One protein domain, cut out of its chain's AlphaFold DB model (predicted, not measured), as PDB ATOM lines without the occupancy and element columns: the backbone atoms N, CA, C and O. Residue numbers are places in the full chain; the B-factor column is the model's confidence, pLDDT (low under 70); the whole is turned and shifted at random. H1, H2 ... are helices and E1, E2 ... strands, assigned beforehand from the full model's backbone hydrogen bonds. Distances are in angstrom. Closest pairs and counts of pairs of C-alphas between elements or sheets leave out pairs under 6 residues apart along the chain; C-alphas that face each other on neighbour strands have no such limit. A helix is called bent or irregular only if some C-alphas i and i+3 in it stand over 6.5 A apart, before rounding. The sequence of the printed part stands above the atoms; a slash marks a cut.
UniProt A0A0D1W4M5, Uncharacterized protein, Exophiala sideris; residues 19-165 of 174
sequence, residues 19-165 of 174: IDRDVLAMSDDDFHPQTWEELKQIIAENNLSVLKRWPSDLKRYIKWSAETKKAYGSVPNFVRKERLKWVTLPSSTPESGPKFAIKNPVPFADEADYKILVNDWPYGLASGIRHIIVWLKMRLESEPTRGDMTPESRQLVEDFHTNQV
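Overview. This is residues 19 to 165 of the 174 residues of an uncharacterized protein of Exophiala sideris (UniProt A0A0D1W4M5). What shape does the backbone make? A short two-stranded hairpin, E1 and E2, lies between two groups of helices in an open frame: on one side the long H3, with H1 at its beginning and H4 making a corner at its end, and on the other side H2 and H5. The long link before the strands, residues 85 to 113, swings wide, its C-alphas 16 to 25 A from the mean of all C-alphas, while the link between the strands, residues 119 to 131, lies 7 to 20 A from it and the link after them, residues 137 to 150, 13 to 20 A. What are its parts, in order? The printed part has 147 residues with five named helices and two named strands in the order H1, H2, H3, H4, E1, E2, H5; the class is mostly helix, though just 68 residues, under half, are in named elements, and the sheet E1 - E2 is antiparallel. How tightly is it drawn together? It is only just compact, close to loose, with a radius of gyration of the C-alphas of 17.3 A, and it spans 47 by 37 by 31 A.

Along the chain. Where does the first element begin, and which helices follow? H1 holds residues 19 to 25, 10.0 A long, with C-alpha 19 at (-0.653, 1.453, 5.693), and H2 holds residues 36 to 44, 12.4 A. H3, the longest helix by residues, runs from 55 to 72 over 25.2 A, and H4 from 75 to 84 over 12.2 A. Where are the strands? E1 holds residues 114 to 118, 13.6 A long, from C-alpha 114 at (3.679, -20.579, -16.476), and E2 holds residues 132 to 136, 13.3 A long. Where does the last element end? H5 holds residues 151 to 164, 20.1 A long, and its last C-alpha, 164, is at (-6.487, -16.078, -22.205).

Arrangement. Which helices meet? H1 and H3 touch, H3 with residues 55 to 59 alone; the closest C-alphas are those of Leu 24 and Pro 55, 5.4 A apart, and the two run opposite ways at a steep tilt of 68 degrees, only just short of about perpendicular. H3, with residues 65 to 72 alone, and H4 touch only at the corner by their link, about perpendicular at 85 degrees; their closest C-alphas, those of Tyr 72 and Phe 78, are 5.6 A apart. H2 and H5 touch no helix, and they are apart from each other. How are the strands paired? E1 and E2 are antiparallel neighbours and form a hairpin, at 162 degrees between directions; N 115 and O 135 are 2.8 A apart and N 117 and O 133 are 2.9 A apart, within hydrogen-bond range. How near does H4 come to the strands? The closest C-alphas of H4 and E1, those of Leu 84 and Lys 115, are 7.2 A apart, while H4 and E2 are apart, but only just, with their closest C-alphas at 8.2 A. Are the helices well formed? Every O i to N i+4 pair is within hydrogen-bond range in H1, H2, H3 and H5, and 5 of 6 are in H4. H4 is neither bent nor irregular, but only just: C-alphas 81 and 84 are 6.3 A apart.

Size, cuts and confidence. How far does it reach? The two C-alphas farthest apart in the domain, those of Asp 29 and Pro 90, are 49.1 A apart. Is it cut, and which links are long? The printed part has no cut. The links from H4 to E1, 29 residues, from E1 to E2, 13 residues, and from E2 to H5, 14 residues, are long, and the link from H3 to H4 is tight. Where is the model less sure? The mean pLDDT of the printed part is 93.9, and residue 165 alone is under 70.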
ATOM      1  N   ILE A  19       0.630   1.896   6.243       92.25
ATOM      2  CA  ILE A  19      -0.653   1.453   5.693       92.25
ATOM      3  C   ILE A  19      -1.138   0.164   6.365       92.25
ATOM      4  O   ILE A  19      -2.309   0.074   6.722       92.25
ATOM      5  N   ASP A  20      -0.255  -0.819   6.572       94.50
ATOM      6  CA  ASP A  20      -0.635  -2.064   7.252       94.50
ATOM      7  C   ASP A  20      -1.130  -1.795   8.676       94.50
ATOM      8  O   ASP A  20      -2.108  -2.395   9.113       94.50
ATOM      9  N   ARG A  21      -0.469  -0.889   9.407       95.50
ATOM     10  CA  ARG A  21      -0.877  -0.519  10.769       95.50
ATOM     11  C   ARG A  21      -2.242   0.163  10.783       95.50
ATOM     12  O   ARG A  21      -3.065  -0.199  11.620       95.50
ATOM     13  N   ASP A  22      -2.490   1.070   9.843       95.31
ATOM     14  CA  ASP A  22      -3.778   1.760   9.721       95.31
ATOM     15  C   ASP A  22      -4.908   0.769   9.407       95.31
ATOM     16  O   ASP A  22      -5.956   0.790  10.049       95.31
ATOM     17  N   VAL A  23      -4.675  -0.168   8.480       96.38
ATOM     18  CA  VAL A  23      -5.640  -1.231   8.149       96.38
ATOM     19  C   VAL A  23      -5.896  -2.139   9.352       96.38
ATOM     20  O   VAL A  23      -7.034  -2.508   9.614       96.38
ATOM     21  N   LEU A  24      -4.863  -2.500  10.118       96.81
ATOM     22  CA  LEU A  24      -5.020  -3.359  11.298       96.81
ATOM     23  C   LEU A  24      -5.818  -2.700  12.432       96.81
ATOM     24  O   LEU A  24      -6.433  -3.426  13.221       96.81
ATOM     25  N   ALA A  25      -5.800  -1.367  12.510       96.81
ATOM     26  CA  ALA A  25      -6.565  -0.578  13.473       96.81
ATOM     27  C   ALA A  25      -8.047  -0.402  13.082       96.81
ATOM     28  O   ALA A  25      -8.845   0.020  13.915       96.81
ATOM     29  N   MET A  26      -8.412  -0.744  11.845       96.19
ATOM     30  CA  MET A  26      -9.760  -0.615  11.291       96.19
ATOM     31  C   MET A  26     -10.618  -1.870  11.551       96.19
ATOM     32  O   MET A  26     -10.096  -2.983  11.718       96.19
ATOM     33  N   SER A  27     -11.943  -1.699  11.581       97.31
ATOM     34  CA  SER A  27     -12.907  -2.804  11.502       97.31
ATOM     35  C   SER A  27     -13.199  -3.174  10.039       97.31
ATOM     36  O   SER A  27     -12.976  -2.368   9.142       97.31
ATOM     37  N   ASP A  28     -13.693  -4.385   9.770       97.50
ATOM     38  CA  ASP A  28     -14.091  -4.737   8.397       97.50
ATOM     39  C   ASP A  28     -15.270  -3.869   7.910       97.50
ATOM     40  O   ASP A  28     -15.331  -3.560   6.724       97.50
ATOM     41  N   ASP A  29     -16.153  -3.426   8.813       97.31
ATOM     42  CA  ASP A  29     -17.316  -2.587   8.483       97.31
ATOM     43  C   ASP A  29     -16.911  -1.185   7.990       97.31
ATOM     44  O   ASP A  29     -17.618  -0.582   7.183       97.31
ATOM     45  N   ASP A  30     -15.757  -0.681   8.436       96.50
ATOM     46  CA  ASP A  30     -15.214   0.620   8.021       96.50
ATOM     47  C   ASP A  30     -14.342   0.526   6.751       96.50
ATOM     48  O   ASP A  30     -13.842   1.543   6.257       96.50
ATOM     49  N   PHE A  31     -14.106  -0.681   6.228       97.06
ATOM     50  CA  PHE A  31     -13.221  -0.888   5.088       97.06
ATOM     51  C   PHE A  31     -13.940  -0.658   3.755       97.06
ATOM     52  O   PHE A  31     -14.962  -1.274   3.459       97.06
ATOM     53  N   HIS A  32     -13.344   0.178   2.901       95.88
ATOM     54  CA  HIS A  32     -13.806   0.396   1.528       95.88
ATOM     55  C   HIS A  32     -13.125  -0.582   0.553       95.88
ATOM     56  O   HIS A  32     -11.913  -0.464   0.329       95.88
ATOM     57  N   PRO A  33     -13.859  -1.546  -0.036       96.81
ATOM     58  CA  PRO A  33     -13.305  -2.435  -1.046       96.81
ATOM     59  C   PRO A  33     -13.095  -1.723  -2.383       96.81
ATOM     60  O   PRO A  33     -13.976  -1.019  -2.868       96.81
ATOM     61  N   GLN A  34     -11.955  -1.994  -3.020       97.12
ATOM     62  CA  GLN A  34     -11.606  -1.406  -4.313       97.12
ATOM     63  C   GLN A  34     -12.572  -1.880  -5.403       97.12
ATOM     64  O   GLN A  34     -12.697  -3.082  -5.671       97.12
ATOM     65  N   THR A  35     -13.250  -0.929  -6.033       97.06
ATOM     66  CA  THR A  35     -14.131  -1.154  -7.179       97.06
ATOM     67  C   THR A  35     -13.329  -1.341  -8.465       97.06
ATOM     68  O   THR A  35     -12.139  -1.045  -8.539       97.06
ATOM     69  N   TRP A  36     -13.988  -1.823  -9.519       95.56
ATOM     70  CA  TRP A  36     -13.340  -2.023 -10.815       95.56
ATOM     71  C   TRP A  36     -12.793  -0.724 -11.420       95.56
ATOM     72  O   TRP A  36     -11.698  -0.711 -11.978       95.56
ATOM     73  N   GLU A  37     -13.530   0.379 -11.280       96.12
ATOM     74  CA  GLU A  37     -13.110   1.687 -11.789       96.12
ATOM     75  C   GLU A  37     -11.895   2.232 -11.028       96.12
ATOM     76  O   GLU A  37     -10.933   2.681 -11.651       96.12
ATOM     77  N   GLU A  38     -11.885   2.107  -9.697       96.19
ATOM     78  CA  GLU A  38     -10.735   2.500  -8.871       96.19
ATOM     79  C   GLU A  38      -9.495   1.667  -9.202       96.19
ATOM     80  O   GLU A  38      -8.404   2.217  -9.328       96.19
ATOM     81  N   LEU A  39      -9.647   0.354  -9.418       95.69
ATOM     82  CA  LEU A  39      -8.534  -0.504  -9.831       95.69
ATOM     83  C   LEU A  39      -7.927  -0.055 -11.163       95.69
ATOM     84  O   LEU A  39      -6.705   0.047 -11.260       95.69
ATOM     85  N   LYS A  40      -8.754   0.256 -12.171       93.19
ATOM     86  CA  LYS A  40      -8.260   0.780 -13.455       93.19
ATOM     87  C   LYS A  40      -7.473   2.074 -13.266       93.19
ATOM     88  O   LYS A  40      -6.413   2.226 -13.870       93.19
ATOM     89  N   GLN A  41      -7.953   2.976 -12.411       95.50
ATOM     90  CA  GLN A  41      -7.246   4.219 -12.107       95.50
ATOM     91  C   GLN A  41      -5.908   3.957 -11.397       95.50
ATOM     92  O   GLN A  41      -4.879   4.473 -11.825       95.50
ATOM     93  N   ILE A  42      -5.898   3.107 -10.366       93.88
ATOM     94  CA  ILE A  42      -4.688   2.736  -9.617       93.88
ATOM     95  C   ILE A  42      -3.616   2.155 -10.547       93.88
ATOM     96  O   ILE A  42      -2.437   2.497 -10.420       93.88
ATOM     97  N   ILE A  43      -4.023   1.285 -11.476       89.81
ATOM     98  CA  ILE A  43      -3.130   0.674 -12.464       89.81
ATOM     99  C   ILE A  43      -2.610   1.733 -13.442       89.81
ATOM    100  O   ILE A  43      -1.404   1.806 -13.664       89.81
ATOM    101  N   ALA A  44      -3.487   2.590 -13.975       89.44
ATOM    102  CA  ALA A  44      -3.099   3.661 -14.896       89.44
ATOM    103  C   ALA A  44      -2.098   4.651 -14.269       89.44
ATOM    104  O   ALA A  44      -1.199   5.146 -14.947       89.44
ATOM    105  N   GLU A  45      -2.219   4.910 -12.967       90.69
ATOM    106  CA  GLU A  45      -1.309   5.773 -12.204       90.69
ATOM    107  C   GLU A  45      -0.043   5.043 -11.717       90.69
ATOM    108  O   GLU A  45       0.857   5.670 -11.149       90.69
ATOM    109  N   ASN A  46       0.046   3.723 -11.922       86.75
ATOM    110  CA  ASN A  46       1.064   2.842 -11.344       86.75
ATOM    111  C   ASN A  46       1.221   3.049  -9.818       86.75
ATOM    112  O   ASN A  46       2.327   3.060  -9.270       86.75
ATOM    113  N   ASN A  47       0.099   3.247  -9.118       90.12
ATOM    114  CA  ASN A  47       0.053   3.501  -7.677       90.12
ATOM    115  C   ASN A  47      -0.354   2.244  -6.894       90.12
ATOM    116  O   ASN A  47      -1.213   2.268  -6.015       90.12
ATOM    117  N   LEU A  48       0.289   1.115  -7.192       90.25
ATOM    118  CA  LEU A  48      -0.055  -0.189  -6.609       90.25
ATOM    119  C   LEU A  48       0.078  -0.233  -5.074       90.25
ATOM    120  O   LEU A  48      -0.469  -1.123  -4.426       90.25
ATOM    121  N   SER A  49       0.772   0.746  -4.484       88.94
ATOM    122  CA  SER A  49       0.981   0.876  -3.038       88.94
ATOM    123  C   SER A  49      -0.311   1.035  -2.224       88.94
ATOM    124  O   SER A  49      -0.319   0.742  -1.027       88.94
ATOM    125  N   VAL A  50      -1.409   1.471  -2.853       91.75
ATOM    126  CA  VAL A  50      -2.703   1.668  -2.178       91.75
ATOM    127  C   VAL A  50      -3.559   0.404  -2.125       91.75
ATOM    128  O   VAL A  50      -4.588   0.399  -1.446       91.75
ATOM    129  N   LEU A  51      -3.155  -0.667  -2.819       94.31
ATOM    130  CA  LEU A  51      -3.865  -1.940  -2.814       94.31
ATOM    131  C   LEU A  51      -3.688  -2.626  -1.456       94.31
ATOM    132  O   LEU A  51      -2.600  -3.063  -1.079       94.31
ATOM    133  N   LYS A  52      -4.788  -2.713  -0.710       95.12
ATOM    134  CA  LYS A  52      -4.831  -3.220   0.668       95.12
ATOM    135  C   LYS A  52      -5.651  -4.499   0.739       95.12
ATOM    136  O   LYS A  52      -6.418  -4.813  -0.165       95.12
ATOM    137  N   ARG A  53      -5.502  -5.238   1.835       96.69
ATOM    138  CA  ARG A  53      -6.386  -6.359   2.191       96.69
ATOM    139  C   ARG A  53      -7.454  -5.877   3.164       96.69
ATOM    140  O   ARG A  53      -7.209  -4.906   3.877       96.69
ATOM    141  N   TRP A  54      -8.573  -6.594   3.236       97.50
ATOM    142  CA  TRP A  54      -9.518  -6.434   4.341       97.50
ATOM    143  C   TRP A  54      -8.785  -6.536   5.692       97.50
ATOM    144  O   TRP A  54      -7.853  -7.348   5.801       97.50
ATOM    145  N   PRO A  55      -9.177  -5.779   6.733       98.00
ATOM    146  CA  PRO A  55      -8.537  -5.849   8.046       98.00
ATOM    147  C   PRO A  55      -8.471  -7.274   8.611       98.00
ATOM    148  O   PRO A  55      -7.419  -7.702   9.102       98.00
ATOM    149  N   SER A  56      -9.549  -8.056   8.503       97.88
ATOM    150  CA  SER A  56      -9.563  -9.462   8.927       97.88
ATOM    151  C   SER A  56      -8.685 -10.371   8.061       97.88
ATOM    152  O   SER A  56      -8.058 -11.296   8.589       97.88
ATOM    153  N   ASP A  57      -8.593 -10.122   6.754       97.88
ATOM    154  CA  ASP A  57      -7.701 -10.863   5.855       97.88
ATOM    155  C   ASP A  57      -6.236 -10.550   6.146       97.88
ATOM    156  O   ASP A  57      -5.418 -11.466   6.179       97.88
ATOM    157  N   LEU A  58      -5.887  -9.292   6.432       97.69
ATOM    158  CA  LEU A  58      -4.523  -8.913   6.799       97.69
ATOM    159  C   LEU A  58      -4.088  -9.590   8.106       97.69
ATOM    160  O   LEU A  58      -2.988 -10.143   8.175       97.69
ATOM    161  N   LYS A  59      -4.962  -9.635   9.121       97.69
ATOM    162  CA  LYS A  59      -4.712 -10.361  10.384       97.69
ATOM    163  C   LYS A  59      -4.462 -11.851  10.133       97.69
ATOM    164  O   LYS A  59      -3.492 -12.419  10.642       97.69
ATOM    165  N   ARG A  60      -5.308 -12.482   9.313       98.06
ATOM    166  CA  ARG A  60      -5.169 -13.895   8.932       98.06
ATOM    167  C   ARG A  60      -3.896 -14.143   8.115       98.06
ATOM    168  O   ARG A  60      -3.184 -15.104   8.402       98.06
ATOM    169  N   TYR A  61      -3.559 -13.251   7.188       97.75
ATOM    170  CA  TYR A  61      -2.350 -13.324   6.368       97.75
ATOM    171  C   TYR A  61      -1.078 -13.223   7.209       97.75
ATOM    172  O   TYR A  61      -0.132 -13.978   6.986       97.75
ATOM    173  N   ILE A  62      -1.052 -12.328   8.200       97.56
ATOM    174  CA  ILE A  62       0.057 -12.199   9.154       97.56
ATOM    175  C   ILE A  62       0.240 -13.507   9.926       97.56
ATOM    176  O   ILE A  62       1.346 -14.046   9.961       97.56
ATOM    177  N   LYS A  63      -0.836 -14.066  10.491       97.56
ATOM    178  CA  LYS A  63      -0.766 -15.347  11.209       97.56
ATOM    179  C   LYS A  63      -0.252 -16.471  10.303       97.56
ATOM    180  O   LYS A  63       0.735 -17.127  10.635       97.56
ATOM    181  N   TRP A  64      -0.867 -16.636   9.134       97.88
ATOM    182  CA  TRP A  64      -0.478 -17.651   8.157       97.88
ATOM    183  C   TRP A  64       0.971 -17.486   7.695       97.88
ATOM    184  O   TRP A  64       1.695 -18.470   7.554       97.88
ATOM    185  N   SER A  65       1.432 -16.250   7.498       97.25
ATOM    186  CA  SER A  65       2.806 -15.967   7.083       97.25
ATOM    187  C   SER A  65       3.816 -16.401   8.144       97.25
ATOM    188  O   SER A  65       4.872 -16.925   7.795       97.25
ATOM    189  N   ALA A  66       3.509 -16.219   9.432       97.00
ATOM    190  CA  ALA A  66       4.370 -16.669  10.524       97.00
ATOM    191  C   ALA A  66       4.464 -18.200  10.576       97.00
ATOM    192  O   ALA A  66       5.563 -18.756  10.632       97.00
ATOM    193  N   GLU A  67       3.324 -18.882  10.476       97.44
ATOM    194  CA  GLU A  67       3.247 -20.347  10.445       97.44
ATOM    195  C   GLU A  67       3.968 -20.920   9.213       97.44
ATOM    196  O   GLU A  67       4.777 -21.843   9.323       97.44
ATOM    197  N   THR A  68       3.765 -20.304   8.048       97.69
ATOM    198  CA  THR A  68       4.396 -20.701   6.784       97.69
ATOM    199  C   THR A  68       5.906 -20.512   6.828       97.69
ATOM    200  O   THR A  68       6.650 -21.405   6.422       97.69
ATOM    201  N   LYS A  69       6.400 -19.387   7.360       96.38
ATOM    202  CA  LYS A  69       7.846 -19.170   7.530       96.38
ATOM    203  C   LYS A  69       8.460 -20.195   8.478       96.38
ATOM    204  O   LYS A  69       9.535 -20.704   8.179       96.38
ATOM    205  N   LYS A  70       7.767 -20.562   9.559       96.50
ATOM    206  CA  LYS A  70       8.222 -21.616  10.476       96.50
ATOM    207  C   LYS A  70       8.325 -22.982   9.785       96.50
ATOM    208  O   LYS A  70       9.292 -23.696  10.020       96.50
ATOM    209  N   ALA A  71       7.359 -23.339   8.938       97.50
ATOM    210  CA  ALA A  71       7.318 -24.649   8.283       97.50
ATOM    211  C   ALA A  71       8.203 -24.752   7.021       97.50
ATOM    212  O   ALA A  71       8.776 -25.804   6.750       97.50
ATOM    213  N   TYR A  72       8.338 -23.669   6.252       96.38
ATOM    214  CA  TYR A  72       8.971 -23.679   4.924       96.38
ATOM    215  C   TYR A  72      10.229 -22.805   4.823       96.38
ATOM    216  O   TYR A  72      10.871 -22.755   3.767       96.38
ATOM    217  N   GLY A  73      10.581 -22.081   5.886       94.88
ATOM    218  CA  GLY A  73      11.654 -21.083   5.924       94.88
ATOM    219  C   GLY A  73      11.272 -19.747   5.277       94.88
ATOM    220  O   GLY A  73      11.705 -18.691   5.729       94.88
ATOM    221  N   SER A  74      10.432 -19.756   4.238       93.56
ATOM    222  CA  SER A  74       9.939 -18.545   3.578       93.56
ATOM    223  C   SER A  74       8.614 -18.789   2.846       93.56
ATOM    224  O   SER A  74       8.302 -19.917   2.457       93.56
ATOM    225  N   VAL A  75       7.841 -17.722   2.617       94.12
ATOM    226  CA  VAL A  75       6.629 -17.782   1.779       94.12
ATOM    227  C   VAL A  75       6.964 -18.180   0.329       94.12
ATOM    228  O   VAL A  75       6.305 -19.085  -0.181       94.12
ATOM    229  N   PRO A  76       8.012 -17.634  -0.332       92.94
ATOM    230  CA  PRO A  76       8.424 -18.115  -1.655       92.94
ATOM    231  C   PRO A  76       8.737 -19.619  -1.708       92.94
ATOM    232  O   PRO A  76       8.387 -20.286  -2.681       92.94
ATOM    233  N   ASN A  77       9.337 -20.186  -0.654       94.19
ATOM    234  CA  ASN A  77       9.583 -21.629  -0.580       94.19
ATOM    235  C   ASN A  77       8.284 -22.434  -0.518       94.19
ATOM    236  O   ASN A  77       8.187 -23.455  -1.200       94.19
ATOM    237  N   PHE A  78       7.304 -21.982   0.272       97.00
ATOM    238  CA  PHE A  78       5.969 -22.579   0.304       97.00
ATOM    239  C   PHE A  78       5.311 -22.524  -1.074       97.00
ATOM    240  O   PHE A  78       4.910 -23.560  -1.597       97.00
ATOM    241  N   VAL A  79       5.269 -21.347  -1.707       96.69
ATOM    242  CA  VAL A  79       4.656 -21.178  -3.031       96.69
ATOM    243  C   VAL A  79       5.309 -22.114  -4.044       96.69
ATOM    244  O   VAL A  79       4.615 -22.857  -4.737       96.69
ATOM    245  N   ARG A  80       6.642 -22.163  -4.089       95.19
ATOM    246  CA  ARG A  80       7.356 -23.068  -4.992       95.19
ATOM    247  C   ARG A  80       7.024 -24.538  -4.726       95.19
ATOM    248  O   ARG A  80       6.782 -25.270  -5.682       95.19
ATOM    249  N   LYS A  81       7.060 -24.979  -3.463       95.75
ATOM    250  CA  LYS A  81       6.892 -26.393  -3.091       95.75
ATOM    251  C   LYS A  81       5.445 -26.866  -3.212       95.75
ATOM    252  O   LYS A  81       5.216 -27.917  -3.794       95.75
ATOM    253  N   GLU A  82       4.493 -26.090  -2.709       97.19
ATOM    254  CA  GLU A  82       3.097 -26.517  -2.560       97.19
ATOM    255  C   GLU A  82       2.210 -26.060  -3.719       97.19
ATOM    256  O   GLU A  82       1.360 -26.817  -4.188       97.19
ATOM    257  N   ARG A  83       2.420 -24.836  -4.218       97.00
ATOM    258  CA  ARG A  83       1.557 -24.237  -5.251       97.00
ATOM    259  C   ARG A  83       2.081 -24.518  -6.656       97.00
ATOM    260  O   ARG A  83       1.384 -25.088  -7.495       97.00
ATOM    261  N   LEU A  84       3.335 -24.155  -6.916       97.06
ATOM    262  CA  LEU A  84       3.935 -24.269  -8.247       97.06
ATOM    263  C   LEU A  84       4.453 -25.675  -8.532       97.06
ATOM    264  O   LEU A  84       4.337 -26.145  -9.662       97.06
ATOM    265  N   LYS A  85       4.980 -26.367  -7.519       96.69
ATOM    266  CA  LYS A  85       5.616 -27.690  -7.640       96.69
ATOM    267  C   LYS A  85       6.733 -27.722  -8.694       96.69
ATOM    268  O   LYS A  85       6.972 -28.743  -9.330       96.69
ATOM    269  N   TRP A  86       7.414 -26.594  -8.895       96.50
ATOM    270  CA  TRP A  86       8.521 -26.493  -9.843       96.50
ATOM    271  C   TRP A  86       9.847 -26.920  -9.206       96.50
ATOM    272  O   TRP A  86      10.183 -26.543  -8.073       96.50
ATOM    273  N   VAL A  87      10.619 -27.696  -9.967       95.19
ATOM    274  CA  VAL A  87      11.941 -28.189  -9.573       95.19
ATOM    275  C   VAL A  87      12.994 -27.144  -9.921       95.19
ATOM    276  O   VAL A  87      13.124 -26.743 -11.076       95.19
ATOM    277  N   THR A  88      13.738 -26.696  -8.911       94.94
ATOM    278  CA  THR A  88      14.841 -25.748  -9.086       94.94
ATOM    279  C   THR A  88      16.030 -26.413  -9.760       94.94
ATOM    280  O   THR A  88      16.405 -27.528  -9.396       94.94
ATOM    281  N   LEU A  89      16.665 -25.700 -10.682       95.19
ATOM    282  CA  LEU A  89      17.914 -26.122 -11.301       95.19
ATOM    283  C   LEU A  89      19.093 -25.972 -10.324       95.19
ATOM    284  O   LEU A  89      19.070 -25.053  -9.499       95.19
ATOM    285  N   PRO A  90      20.160 -26.787 -10.461       94.75
ATOM    286  CA  PRO A  90      21.388 -26.646  -9.669       94.75
ATOM    287  C   PRO A  90      22.062 -25.271  -9.789       94.75
ATOM    288  O   PRO A  90      22.799 -24.865  -8.902       94.75
ATOM    289  N   SER A  91      21.789 -24.540 -10.874       92.81
ATOM    290  CA  SER A  91      22.280 -23.179 -11.120       92.81
ATOM    291  C   SER A  91      21.513 -22.081 -10.368       92.81
ATOM    292  O   SER A  91      21.769 -20.897 -10.596       92.81
ATOM    293  N   SER A  92      20.552 -22.451  -9.517       91.75
ATOM    294  CA  SER A  92      19.838 -21.516  -8.642       91.75
ATOM    295  C   SER A  92      20.755 -21.071  -7.507       91.75
ATOM    296  O   SER A  92      21.301 -21.914  -6.795       91.75
ATOM    297  N   THR A  93      20.882 -19.764  -7.294       89.00
ATOM    298  CA  THR A  93      21.662 -19.203  -6.179       89.00
ATOM    299  C   THR A  93      20.804 -18.236  -5.365       89.00
ATOM    300  O   THR A  93      19.799 -17.745  -5.886       89.00
ATOM    301  N   PRO A  94      21.155 -17.928  -4.104       86.06
ATOM    302  CA  PRO A  94      20.454 -16.899  -3.336       86.06
ATOM    303  C   PRO A  94      20.402 -15.538  -4.050       86.06
ATOM    304  O   PRO A  94      19.385 -14.855  -3.979       86.06
ATOM    305  N   GLU A  95      21.454 -15.176  -4.789       86.19
ATOM    306  CA  GLU A  95      21.587 -13.891  -5.491       86.19
ATOM    307  C   GLU A  95      20.735 -13.845  -6.764       86.19
ATOM    308  O   GLU A  95      20.065 -12.853  -7.043       86.19
ATOM    309  N   SER A  96      20.735 -14.930  -7.545       83.38
ATOM    310  CA  SER A  96      19.974 -15.012  -8.801       83.38
ATOM    311  C   SER A  96      18.531 -15.495  -8.612       83.38
ATOM    312  O   SER A  96      17.709 -15.380  -9.526       83.38
ATOM    313  N   GLY A  97      18.191 -15.992  -7.423       86.75
ATOM    314  CA  GLY A  97      16.913 -16.627  -7.128       86.75
ATOM    315  C   GLY A  97      16.765 -18.020  -7.761       86.75
ATOM    316  O   GLY A  97      17.704 -18.561  -8.358       86.75
ATOM    317  N   PRO A  98      15.580 -18.643  -7.625       91.25
ATOM    318  CA  PRO A  98      15.324 -19.953  -8.206       91.25
ATOM    319  C   PRO A  98      15.276 -19.875  -9.737       91.25
ATOM    320  O   PRO A  98      14.594 -19.024 -10.304       91.25
ATOM    321  N   LYS A  99      15.967 -20.806 -10.396       93.81
ATOM    322  CA  LYS A  99      15.893 -21.035 -11.844       93.81
ATOM    323  C   LYS A  99      15.183 -22.351 -12.115       93.81
ATOM    324  O   LYS A  99      15.335 -23.308 -11.353       93.81
ATOM    325  N   PHE A 100      14.444 -22.420 -13.212       96.12
ATOM    326  CA  PHE A 100      13.644 -23.587 -13.579       96.12
ATOM    327  C   PHE A 100      13.934 -24.000 -15.022       96.12
ATOM    328  O   PHE A 100      14.332 -23.172 -15.838       96.12
ATOM    329  N   ALA A 101      13.735 -25.279 -15.341       96.62
ATOM    330  CA  ALA A 101      13.796 -25.738 -16.724       96.62
ATOM    331  C   ALA A 101      12.617 -25.155 -17.517       96.62
ATOM    332  O   ALA A 101      11.457 -25.405 -17.163       96.62
ATOM    333  N   ILE A 102      12.938 -24.406 -18.572       97.19
ATOM    334  CA  ILE A 102      11.978 -23.835 -19.519       97.19
ATOM    335  C   ILE A 102      11.896 -24.694 -20.784       97.19
ATOM    336  O   ILE A 102      12.878 -25.328 -21.179       97.19
ATOM    337  N   LYS A 103      10.714 -24.744 -21.391       97.75
ATOM    338  CA  LYS A 103      10.431 -25.366 -22.686       97.75
ATOM    339  C   LYS A 103      10.601 -24.383 -23.834       97.75
ATOM    340  O   LYS A 103      11.112 -24.782 -24.878       97.75
ATOM    341  N   ASN A 104      10.245 -23.120 -23.623       96.75
ATOM    342  CA  ASN A 104      10.361 -22.069 -24.624       96.75
ATOM    343  C   ASN A 104      11.063 -20.838 -24.021       96.75
ATOM    344  O   ASN A 104      10.738 -20.463 -22.898       96.75
ATOM    345  N   PRO A 105      12.042 -20.217 -24.711       94.25
ATOM    346  CA  PRO A 105      12.684 -18.984 -24.246       94.25
ATOM    347  C   PRO A 105      11.796 -17.736 -24.341       94.25
ATOM    348  O   PRO A 105      12.132 -16.729 -23.725       94.25
ATOM    349  N   VAL A 106      10.692 -17.780 -25.090       93.75
ATOM    350  CA  VAL A 106       9.744 -16.665 -25.199       93.75
ATOM    351  C   VAL A 106       8.737 -16.737 -24.040       93.75
ATOM    352  O   VAL A 106       8.077 -17.772 -23.892       93.75
ATOM    353  N   PRO A 107       8.580 -15.673 -23.223       94.88
ATOM    354  CA  PRO A 107       7.563 -15.628 -22.175       94.88
ATOM    355  C   PRO A 107       6.175 -15.976 -22.703       94.88
ATOM    356  O   PRO A 107       5.798 -15.557 -23.792       94.88
ATOM    357  N   PHE A 108       5.425 -16.755 -21.920       94.69
ATOM    358  CA  PHE A 108       4.055 -17.196 -22.219       94.69
ATOM    359  C   PHE A 108       3.869 -18.125 -23.430       94.69
ATOM    360  O   PHE A 108       2.760 -18.604 -23.648       94.69
ATOM    361  N   ALA A 109       4.921 -18.442 -24.189       94.56
ATOM    362  CA  ALA A 109       4.795 -19.227 -25.418       94.56
ATOM    363  C   ALA A 109       4.585 -20.743 -25.203       94.56
ATOM    364  O   ALA A 109       4.295 -21.454 -26.162       94.56
ATOM    365  N   ASP A 110       4.749 -21.251 -23.978       96.12
ATOM    366  CA  ASP A 110       4.490 -22.652 -23.623       96.12
ATOM    367  C   ASP A 110       3.789 -22.734 -22.256       96.12
ATOM    368  O   ASP A 110       4.276 -22.199 -21.254       96.12
ATOM    369  N   GLU A 111       2.645 -23.421 -22.204       95.38
ATOM    370  CA  GLU A 111       1.829 -23.573 -20.989       95.38
ATOM    371  C   GLU A 111       2.562 -24.296 -19.852       95.38
ATOM    372  O   GLU A 111       2.232 -24.121 -18.677       95.38
ATOM    373  N   ALA A 112       3.595 -25.088 -20.157       96.50
ATOM    374  CA  ALA A 112       4.406 -25.744 -19.139       96.50
ATOM    375  C   ALA A 112       5.300 -24.761 -18.365       96.50
ATOM    376  O   ALA A 112       5.830 -25.139 -17.311       96.50
ATOM    377  N   ASP A 113       5.496 -23.537 -18.866       97.38
ATOM    378  CA  ASP A 113       6.414 -22.535 -18.317       97.38
ATOM    379  C   ASP A 113       5.744 -21.433 -17.495       97.38
ATOM    380  O   ASP A 113       6.445 -20.615 -16.888       97.38
ATOM    381  N   TYR A 114       4.415 -21.459 -17.376       97.06
ATOM    382  CA  TYR A 114       3.679 -20.579 -16.476       97.06
ATOM    383  C   TYR A 114       2.577 -21.311 -15.701       97.06
ATOM    384  O   TYR A 114       2.248 -22.466 -15.958       97.06
ATOM    385  N   LYS A 115       2.032 -20.648 -14.679       96.38
ATOM    386  CA  LYS A 115       0.852 -21.101 -13.934       96.38
ATOM    387  C   LYS A 115      -0.032 -19.922 -13.565       96.38
ATOM    388  O   LYS A 115       0.445 -18.973 -12.949       96.38
ATOM    389  N   ILE A 116      -1.322 -20.034 -13.862       95.31
ATOM    390  CA  ILE A 116      -2.349 -19.092 -13.409       95.31
ATOM    391  C   ILE A 116      -2.985 -19.668 -12.146       95.31
ATOM    392  O   ILE A 116      -3.468 -20.801 -12.146       95.31
ATOM    393  N   LEU A 117      -2.961 -18.911 -11.054       95.50
ATOM    394  CA  LEU A 117      -3.508 -19.327  -9.765       95.50
ATOM    395  C   LEU A 117      -4.394 -18.224  -9.196       95.50
ATOM    396  O   LEU A 117      -4.068 -17.047  -9.306       95.50
ATOM    397  N   VAL A 118      -5.471 -18.593  -8.506       95.19
ATOM    398  CA  VAL A 118      -6.163 -17.643  -7.627       95.19
ATOM    399  C   VAL A 118      -5.229 -17.294  -6.468       95.19
ATOM    400  O   VAL A 118      -4.572 -18.179  -5.908       95.19
ATOM    401  N   ASN A 119      -5.146 -16.007  -6.130       96.31
ATOM    402  CA  ASN A 119      -4.363 -15.548  -4.993       96.31
ATOM    403  C   ASN A 119      -5.018 -16.043  -3.695       96.31
ATOM    404  O   ASN A 119      -6.179 -15.740  -3.438       96.31
ATOM    405  N   ASP A 120      -4.270 -16.785  -2.874       96.25
ATOM    406  CA  ASP A 120      -4.759 -17.282  -1.579       96.25
ATOM    407  C   ASP A 120      -5.033 -16.146  -0.579       96.25
ATOM    408  O   ASP A 120      -5.797 -16.320   0.367       96.25
ATOM    409  N   TRP A 121      -4.408 -14.983  -0.794       96.50
ATOM    410  CA  TRP A 121      -4.508 -13.793   0.048       96.50
ATOM    411  C   TRP A 121      -4.819 -12.565  -0.813       96.50
ATOM    412  O   TRP A 121      -3.944 -11.694  -0.969       96.50
ATOM    413  N   PRO A 122      -6.033 -12.512  -1.398       96.50
ATOM    414  CA  PRO A 122      -6.431 -11.472  -2.335       96.50
ATOM    415  C   PRO A 122      -6.457 -10.096  -1.662       96.50
ATOM    416  O   PRO A 122      -6.371  -9.965  -0.440       96.50
ATOM    417  N   TYR A 123      -6.565  -9.053  -2.483       97.25
ATOM    418  CA  TYR A 123      -6.795  -7.703  -1.979       97.25
ATOM    419  C   TYR A 123      -8.259  -7.540  -1.568       97.25
ATOM    420  O   TYR A 123      -9.108  -8.366  -1.909       97.25
ATOM    421  N   GLY A 124      -8.545  -6.477  -0.823       96.94
ATOM    422  CA  GLY A 124      -9.898  -6.088  -0.467       96.94
ATOM    423  C   GLY A 124     -10.591  -5.473  -1.674       96.94
ATOM    424  O   GLY A 124     -10.535  -4.263  -1.871       96.94
ATOM    425  N   LEU A 125     -11.169  -6.332  -2.512       97.00
ATOM    426  CA  LEU A 125     -11.812  -5.972  -3.774       97.00
ATOM    427  C   LEU A 125     -13.334  -6.091  -3.658       97.00
ATOM    428  O   LEU A 125     -13.845  -6.887  -2.866       97.00
ATOM    429  N   ALA A 126     -14.053  -5.312  -4.465       97.00
ATOM    430  CA  ALA A 126     -15.505  -5.378  -4.548       97.00
ATOM    431  C   ALA A 126     -15.988  -6.746  -5.070       97.00
ATOM    432  O   ALA A 126     -15.263  -7.480  -5.751       97.00
ATOM    433  N   SER A 127     -17.240  -7.086  -4.753       95.00
ATOM    434  CA  SER A 127     -17.859  -8.340  -5.195       95.00
ATOM    435  C   SER A 127     -17.803  -8.489  -6.719       95.00
ATOM    436  O   SER A 127     -17.982  -7.523  -7.457       95.00
ATOM    437  N   GLY A 128     -17.555  -9.712  -7.190       93.00
ATOM    438  CA  GLY A 128     -17.398 -10.023  -8.614       93.00
ATOM    439  C   GLY A 128     -15.966  -9.888  -9.143       93.00
ATOM    440  O   GLY A 128     -15.682 -10.419 -10.214       93.00
ATOM    441  N   ILE A 129     -15.043  -9.280  -8.389       94.75
ATOM    442  CA  ILE A 129     -13.638  -9.138  -8.792       94.75
ATOM    443  C   ILE A 129     -12.802 -10.278  -8.199       94.75
ATOM    444  O   ILE A 129     -12.879 -10.582  -7.007       94.75
ATOM    445  N   ARG A 130     -11.975 -10.923  -9.030       93.12
ATOM    446  CA  ARG A 130     -11.085 -12.020  -8.618       93.12
ATOM    447  C   ARG A 130      -9.623 -11.634  -8.794       93.12
ATOM    448  O   ARG A 130      -9.198 -11.278  -9.883       93.12
ATOM    449  N   HIS A 131      -8.841 -11.775  -7.725       95.12
ATOM    450  CA  HIS A 131      -7.394 -11.572  -7.764       95.12
ATOM    451  C   HIS A 131      -6.703 -12.890  -8.145       95.12
ATOM    452  O   HIS A 131      -6.667 -13.839  -7.356       95.12
ATOM    453  N   ILE A 132      -6.144 -12.942  -9.350       94.88
ATOM    454  CA  ILE A 132      -5.301 -14.043  -9.831       94.88
ATOM    455  C   ILE A 132      -3.830 -13.619  -9.877       94.88
ATOM    456  O   ILE A 132      -3.520 -12.438  -9.961       94.88
ATOM    457  N   ILE A 133      -2.921 -14.586  -9.822       95.25
ATOM    458  CA  ILE A 133      -1.488 -14.387 -10.028       95.25
ATOM    459  C   ILE A 133      -1.052 -15.287 -11.176       95.25
ATOM    460  O   ILE A 133      -1.354 -16.486 -11.182       95.25
ATOM    461  N   VAL A 134      -0.292 -14.718 -12.106       95.75
ATOM    462  CA  VAL A 134       0.384 -15.462 -13.166       95.75
ATOM    463  C   VAL A 134       1.853 -15.612 -12.787       95.75
ATOM    464  O   VAL A 134       2.579 -14.635 -12.640       95.75
ATOM    465  N   TRP A 135       2.292 -16.850 -12.582       96.75
ATOM    466  CA  TRP A 135       3.684 -17.183 -12.289       96.75
ATOM    467  C   TRP A 135       4.383 -17.627 -13.560       96.75
ATOM    468  O   TRP A 135       3.885 -18.537 -14.215       96.75
ATOM    469  N   LEU A 136       5.557 -17.071 -13.857       96.38
ATOM    470  CA  LEU A 136       6.424 -17.530 -14.942       96.38
ATOM    471  C   LEU A 136       7.688 -18.176 -14.374       96.38
ATOM    472  O   LEU A 136       8.225 -17.749 -13.349       96.38
ATOM    473  N   LYS A 137       8.196 -19.198 -15.065       96.00
ATOM    474  CA  LYS A 137       9.515 -19.786 -14.778       96.00
ATOM    475  C   LYS A 137      10.681 -18.870 -15.152       96.00
ATOM    476  O   LYS A 137      11.797 -19.080 -14.678       96.00
ATOM    477  N   MET A 138      10.426 -17.897 -16.017       93.38
ATOM    478  CA  MET A 138      11.380 -16.898 -16.482       93.38
ATOM    479  C   MET A 138      11.032 -15.517 -15.941       93.38
ATOM    480  O   MET A 138       9.895 -15.259 -15.551       93.38
ATOM    481  N   ARG A 139      12.034 -14.641 -15.894       90.94
ATOM    482  CA  ARG A 139      11.854 -13.255 -15.468       90.94
ATOM    483  C   ARG A 139      11.470 -12.404 -16.672       90.94
ATOM    484  O   ARG A 139      12.074 -12.558 -17.728       90.94
ATOM    485  N   LEU A 140      10.505 -11.515 -16.474       93.56
ATOM    486  CA  LEU A 140      10.270 -10.396 -17.377       93.56
ATOM    487  C   LEU A 140      11.289  -9.294 -17.083       93.56
ATOM    488  O   LEU A 140      11.777  -9.179 -15.953       93.56
ATOM    489  N   GLU A 141      11.628  -8.517 -18.103       92.94
ATOM    490  CA  GLU A 141      12.540  -7.392 -17.950       92.94
ATOM    491  C   GLU A 141      11.822  -6.221 -17.276       92.94
ATOM    492  O   GLU A 141      10.649  -5.937 -17.530       92.94
ATOM    493  N   SER A 142      12.544  -5.537 -16.392       91.56
ATOM    494  CA  SER A 142      12.043  -4.380 -15.661       91.56
ATOM    495  C   SER A 142      12.949  -3.179 -15.878       91.56
ATOM    496  O   SER A 142      14.175  -3.310 -15.866       91.56
ATOM    497  N   GLU A 143      12.344  -2.004 -15.968       90.50
ATOM    498  CA  GLU A 143      13.016  -0.717 -16.001       90.50
ATOM    499  C   GLU A 143      13.929  -0.542 -14.776       90.50
ATOM    500  O   GLU A 143      13.488  -0.728 -13.634       90.50
ATOM    501  N   PRO A 144      15.193  -0.126 -14.963       86.44
ATOM    502  CA  PRO A 144      16.201  -0.130 -13.901       86.44
ATOM    503  C   PRO A 144      15.938   0.901 -12.795       86.44
ATOM    504  O   PRO A 144      16.540   0.826 -11.726       86.44
ATOM    505  N   THR A 145      15.078   1.889 -13.049       84.69
ATOM    506  CA  THR A 145      14.842   3.020 -12.143       84.69
ATOM    507  C   THR A 145      13.673   2.767 -11.197       84.69
ATOM    508  O   THR A 145      13.827   2.840  -9.981       84.69
ATOM    509  N   ARG A 146      12.494   2.485 -11.755       79.56
ATOM    510  CA  ARG A 146      11.242   2.314 -11.004       79.56
ATOM    511  C   ARG A 146      10.930   0.852 -10.696       79.56
ATOM    512  O   ARG A 146      10.057   0.602  -9.872       79.56
ATOM    513  N   GLY A 147      11.616  -0.089 -11.351       81.94
ATOM    514  CA  GLY A 147      11.318  -1.517 -11.254       81.94
ATOM    515  C   GLY A 147       9.994  -1.919 -11.910       81.94
ATOM    516  O   GLY A 147       9.502  -3.008 -11.633       81.94
ATOM    517  N   ASP A 148       9.415  -1.047 -12.741       85.56
ATOM    518  CA  ASP A 148       8.230  -1.351 -13.550       85.56
ATOM    519  C   ASP A 148       8.614  -2.218 -14.759       85.56
ATOM    520  O   ASP A 148       9.791  -2.295 -15.102       85.56
ATOM    521  N   MET A 149       7.660  -2.871 -15.418       90.81
ATOM    522  CA  MET A 149       7.929  -3.629 -16.647       90.81
ATOM    523  C   MET A 149       8.457  -2.724 -17.763       90.81
ATOM    524  O   MET A 149       7.970  -1.604 -17.934       90.81
ATOM    525  N   THR A 150       9.397  -3.240 -18.563       93.81
ATOM    526  CA  THR A 150       9.758  -2.589 -19.833       93.81
ATOM    527  C   THR A 150       8.553  -2.550 -20.782       93.81
ATOM    528  O   THR A 150       7.645  -3.383 -20.641       93.81
ATOM    529  N   PRO A 151       8.503  -1.630 -21.767       93.44
ATOM    530  CA  PRO A 151       7.446  -1.616 -22.779       93.44
ATOM    531  C   PRO A 151       7.255  -2.971 -23.473       93.44
ATOM    532  O   PRO A 151       6.123  -3.410 -23.669       93.44
ATOM    533  N   GLU A 152       8.348  -3.674 -23.773       94.44
ATOM    534  CA  GLU A 152       8.334  -4.995 -24.403       94.44
ATOM    535  C   GLU A 152       7.731  -6.053 -23.474       94.44
ATOM    536  O   GLU A 152       6.879  -6.838 -23.890       94.44
ATOM    537  N   SER A 153       8.124  -6.054 -22.196       94.75
ATOM    538  CA  SER A 153       7.562  -6.971 -21.199       94.75
ATOM    539  C   SER A 153       6.077  -6.708 -20.970       94.75
ATOM    540  O   SER A 153       5.300  -7.656 -20.877       94.75
ATOM    541  N   ARG A 154       5.664  -5.436 -20.938       92.81
ATOM    542  CA  ARG A 154       4.253  -5.055 -20.819       92.81
ATOM    543  C   ARG A 154       3.448  -5.557 -22.016       92.81
ATOM    544  O   ARG A 154       2.404  -6.162 -21.807       92.81
ATOM    545  N   GLN A 155       3.955  -5.391 -23.238       94.00
ATOM    546  CA  GLN A 155       3.282  -5.895 -24.438       94.00
ATOM    547  C   GLN A 155       3.098  -7.420 -24.400       94.00
ATOM    548  O   GLN A 155       2.008  -7.903 -24.685       94.00
ATOM    549  N   LEU A 156       4.116  -8.178 -23.972       94.38
ATOM    550  CA  LEU A 156       4.011  -9.638 -23.827       94.38
ATOM    551  C   LEU A 156       2.898 -10.054 -22.855       94.38
ATOM    552  O   LEU A 156       2.208 -11.048 -23.084       94.38
ATOM    553  N   VAL A 157       2.737  -9.310 -21.761       93.75
ATOM    554  CA  VAL A 157       1.698  -9.576 -20.763       93.75
ATOM    555  C   VAL A 157       0.308  -9.228 -21.307       93.75
ATOM    556  O   VAL A 157      -0.615 -10.023 -21.129       93.75
ATOM    557  N   GLU A 158       0.156  -8.103 -22.010       91.75
ATOM    558  CA  GLU A 158      -1.112  -7.706 -22.645       91.75
ATOM    559  C   GLU A 158      -1.545  -8.688 -23.747       91.75
ATOM    560  O   GLU A 158      -2.717  -9.080 -23.822       91.75
ATOM    561  N   ASP A 159      -0.600  -9.157 -24.567       92.00
ATOM    562  CA  ASP A 159      -0.848 -10.169 -25.598       92.00
ATOM    563  C   ASP A 159      -1.275 -11.499 -24.965       92.00
ATOM    564  O   ASP A 159      -2.233 -12.140 -25.410       92.00
ATOM    565  N   PHE A 160      -0.594 -11.921 -23.895       91.50
ATOM    566  CA  PHE A 160      -0.972 -13.114 -23.143       91.50
ATOM    567  C   PHE A 160      -2.384 -12.984 -22.573       91.50
ATOM    568  O   PHE A 160      -3.209 -13.872 -22.771       91.50
ATOM    569  N   HIS A 161      -2.678 -11.871 -21.905       87.12
ATOM    570  CA  HIS A 161      -3.985 -11.602 -21.324       87.12
ATOM    571  C   HIS A 161      -5.101 -11.682 -22.373       87.12
ATOM    572  O   HIS A 161      -6.055 -12.442 -22.195       87.12
ATOM    573  N   THR A 162      -4.941 -10.989 -23.503       84.38
ATOM    574  CA  THR A 162      -5.921 -10.975 -24.603       84.38
ATOM    575  C   THR A 162      -6.228 -12.381 -25.129       84.38
ATOM    576  O   THR A 162      -7.374 -12.685 -25.446       84.38
ATOM    577  N   ASN A 163      -5.229 -13.267 -25.168       81.00
ATOM    578  CA  ASN A 163      -5.394 -14.646 -25.636       81.00
ATOM    579  C   ASN A 163      -6.008 -15.598 -24.593       81.00
ATOM    580  O   ASN A 163      -6.458 -16.685 -24.954       81.00
ATOM    581  N   GLN A 164      -6.001 -15.235 -23.306       78.56
ATOM    582  CA  GLN A 164      -6.487 -16.078 -22.205       78.56
ATOM    583  C   GLN A 164      -7.889 -15.695 -21.722       78.56
ATOM    584  O   GLN A 164      -8.577 -16.511 -21.103       78.56
ATOM    585  N   VAL A 165      -8.320 -14.458 -21.962       65.69
ATOM    586  CA  VAL A 165      -9.644 -13.997 -21.552       65.69
ATOM    587  C   VAL A 165     -10.715 -14.582 -22.466       65.69
ATOM    588  O   VAL A 165     -10.759 -14.316 -23.663       65.69
TER     589      VAL A 165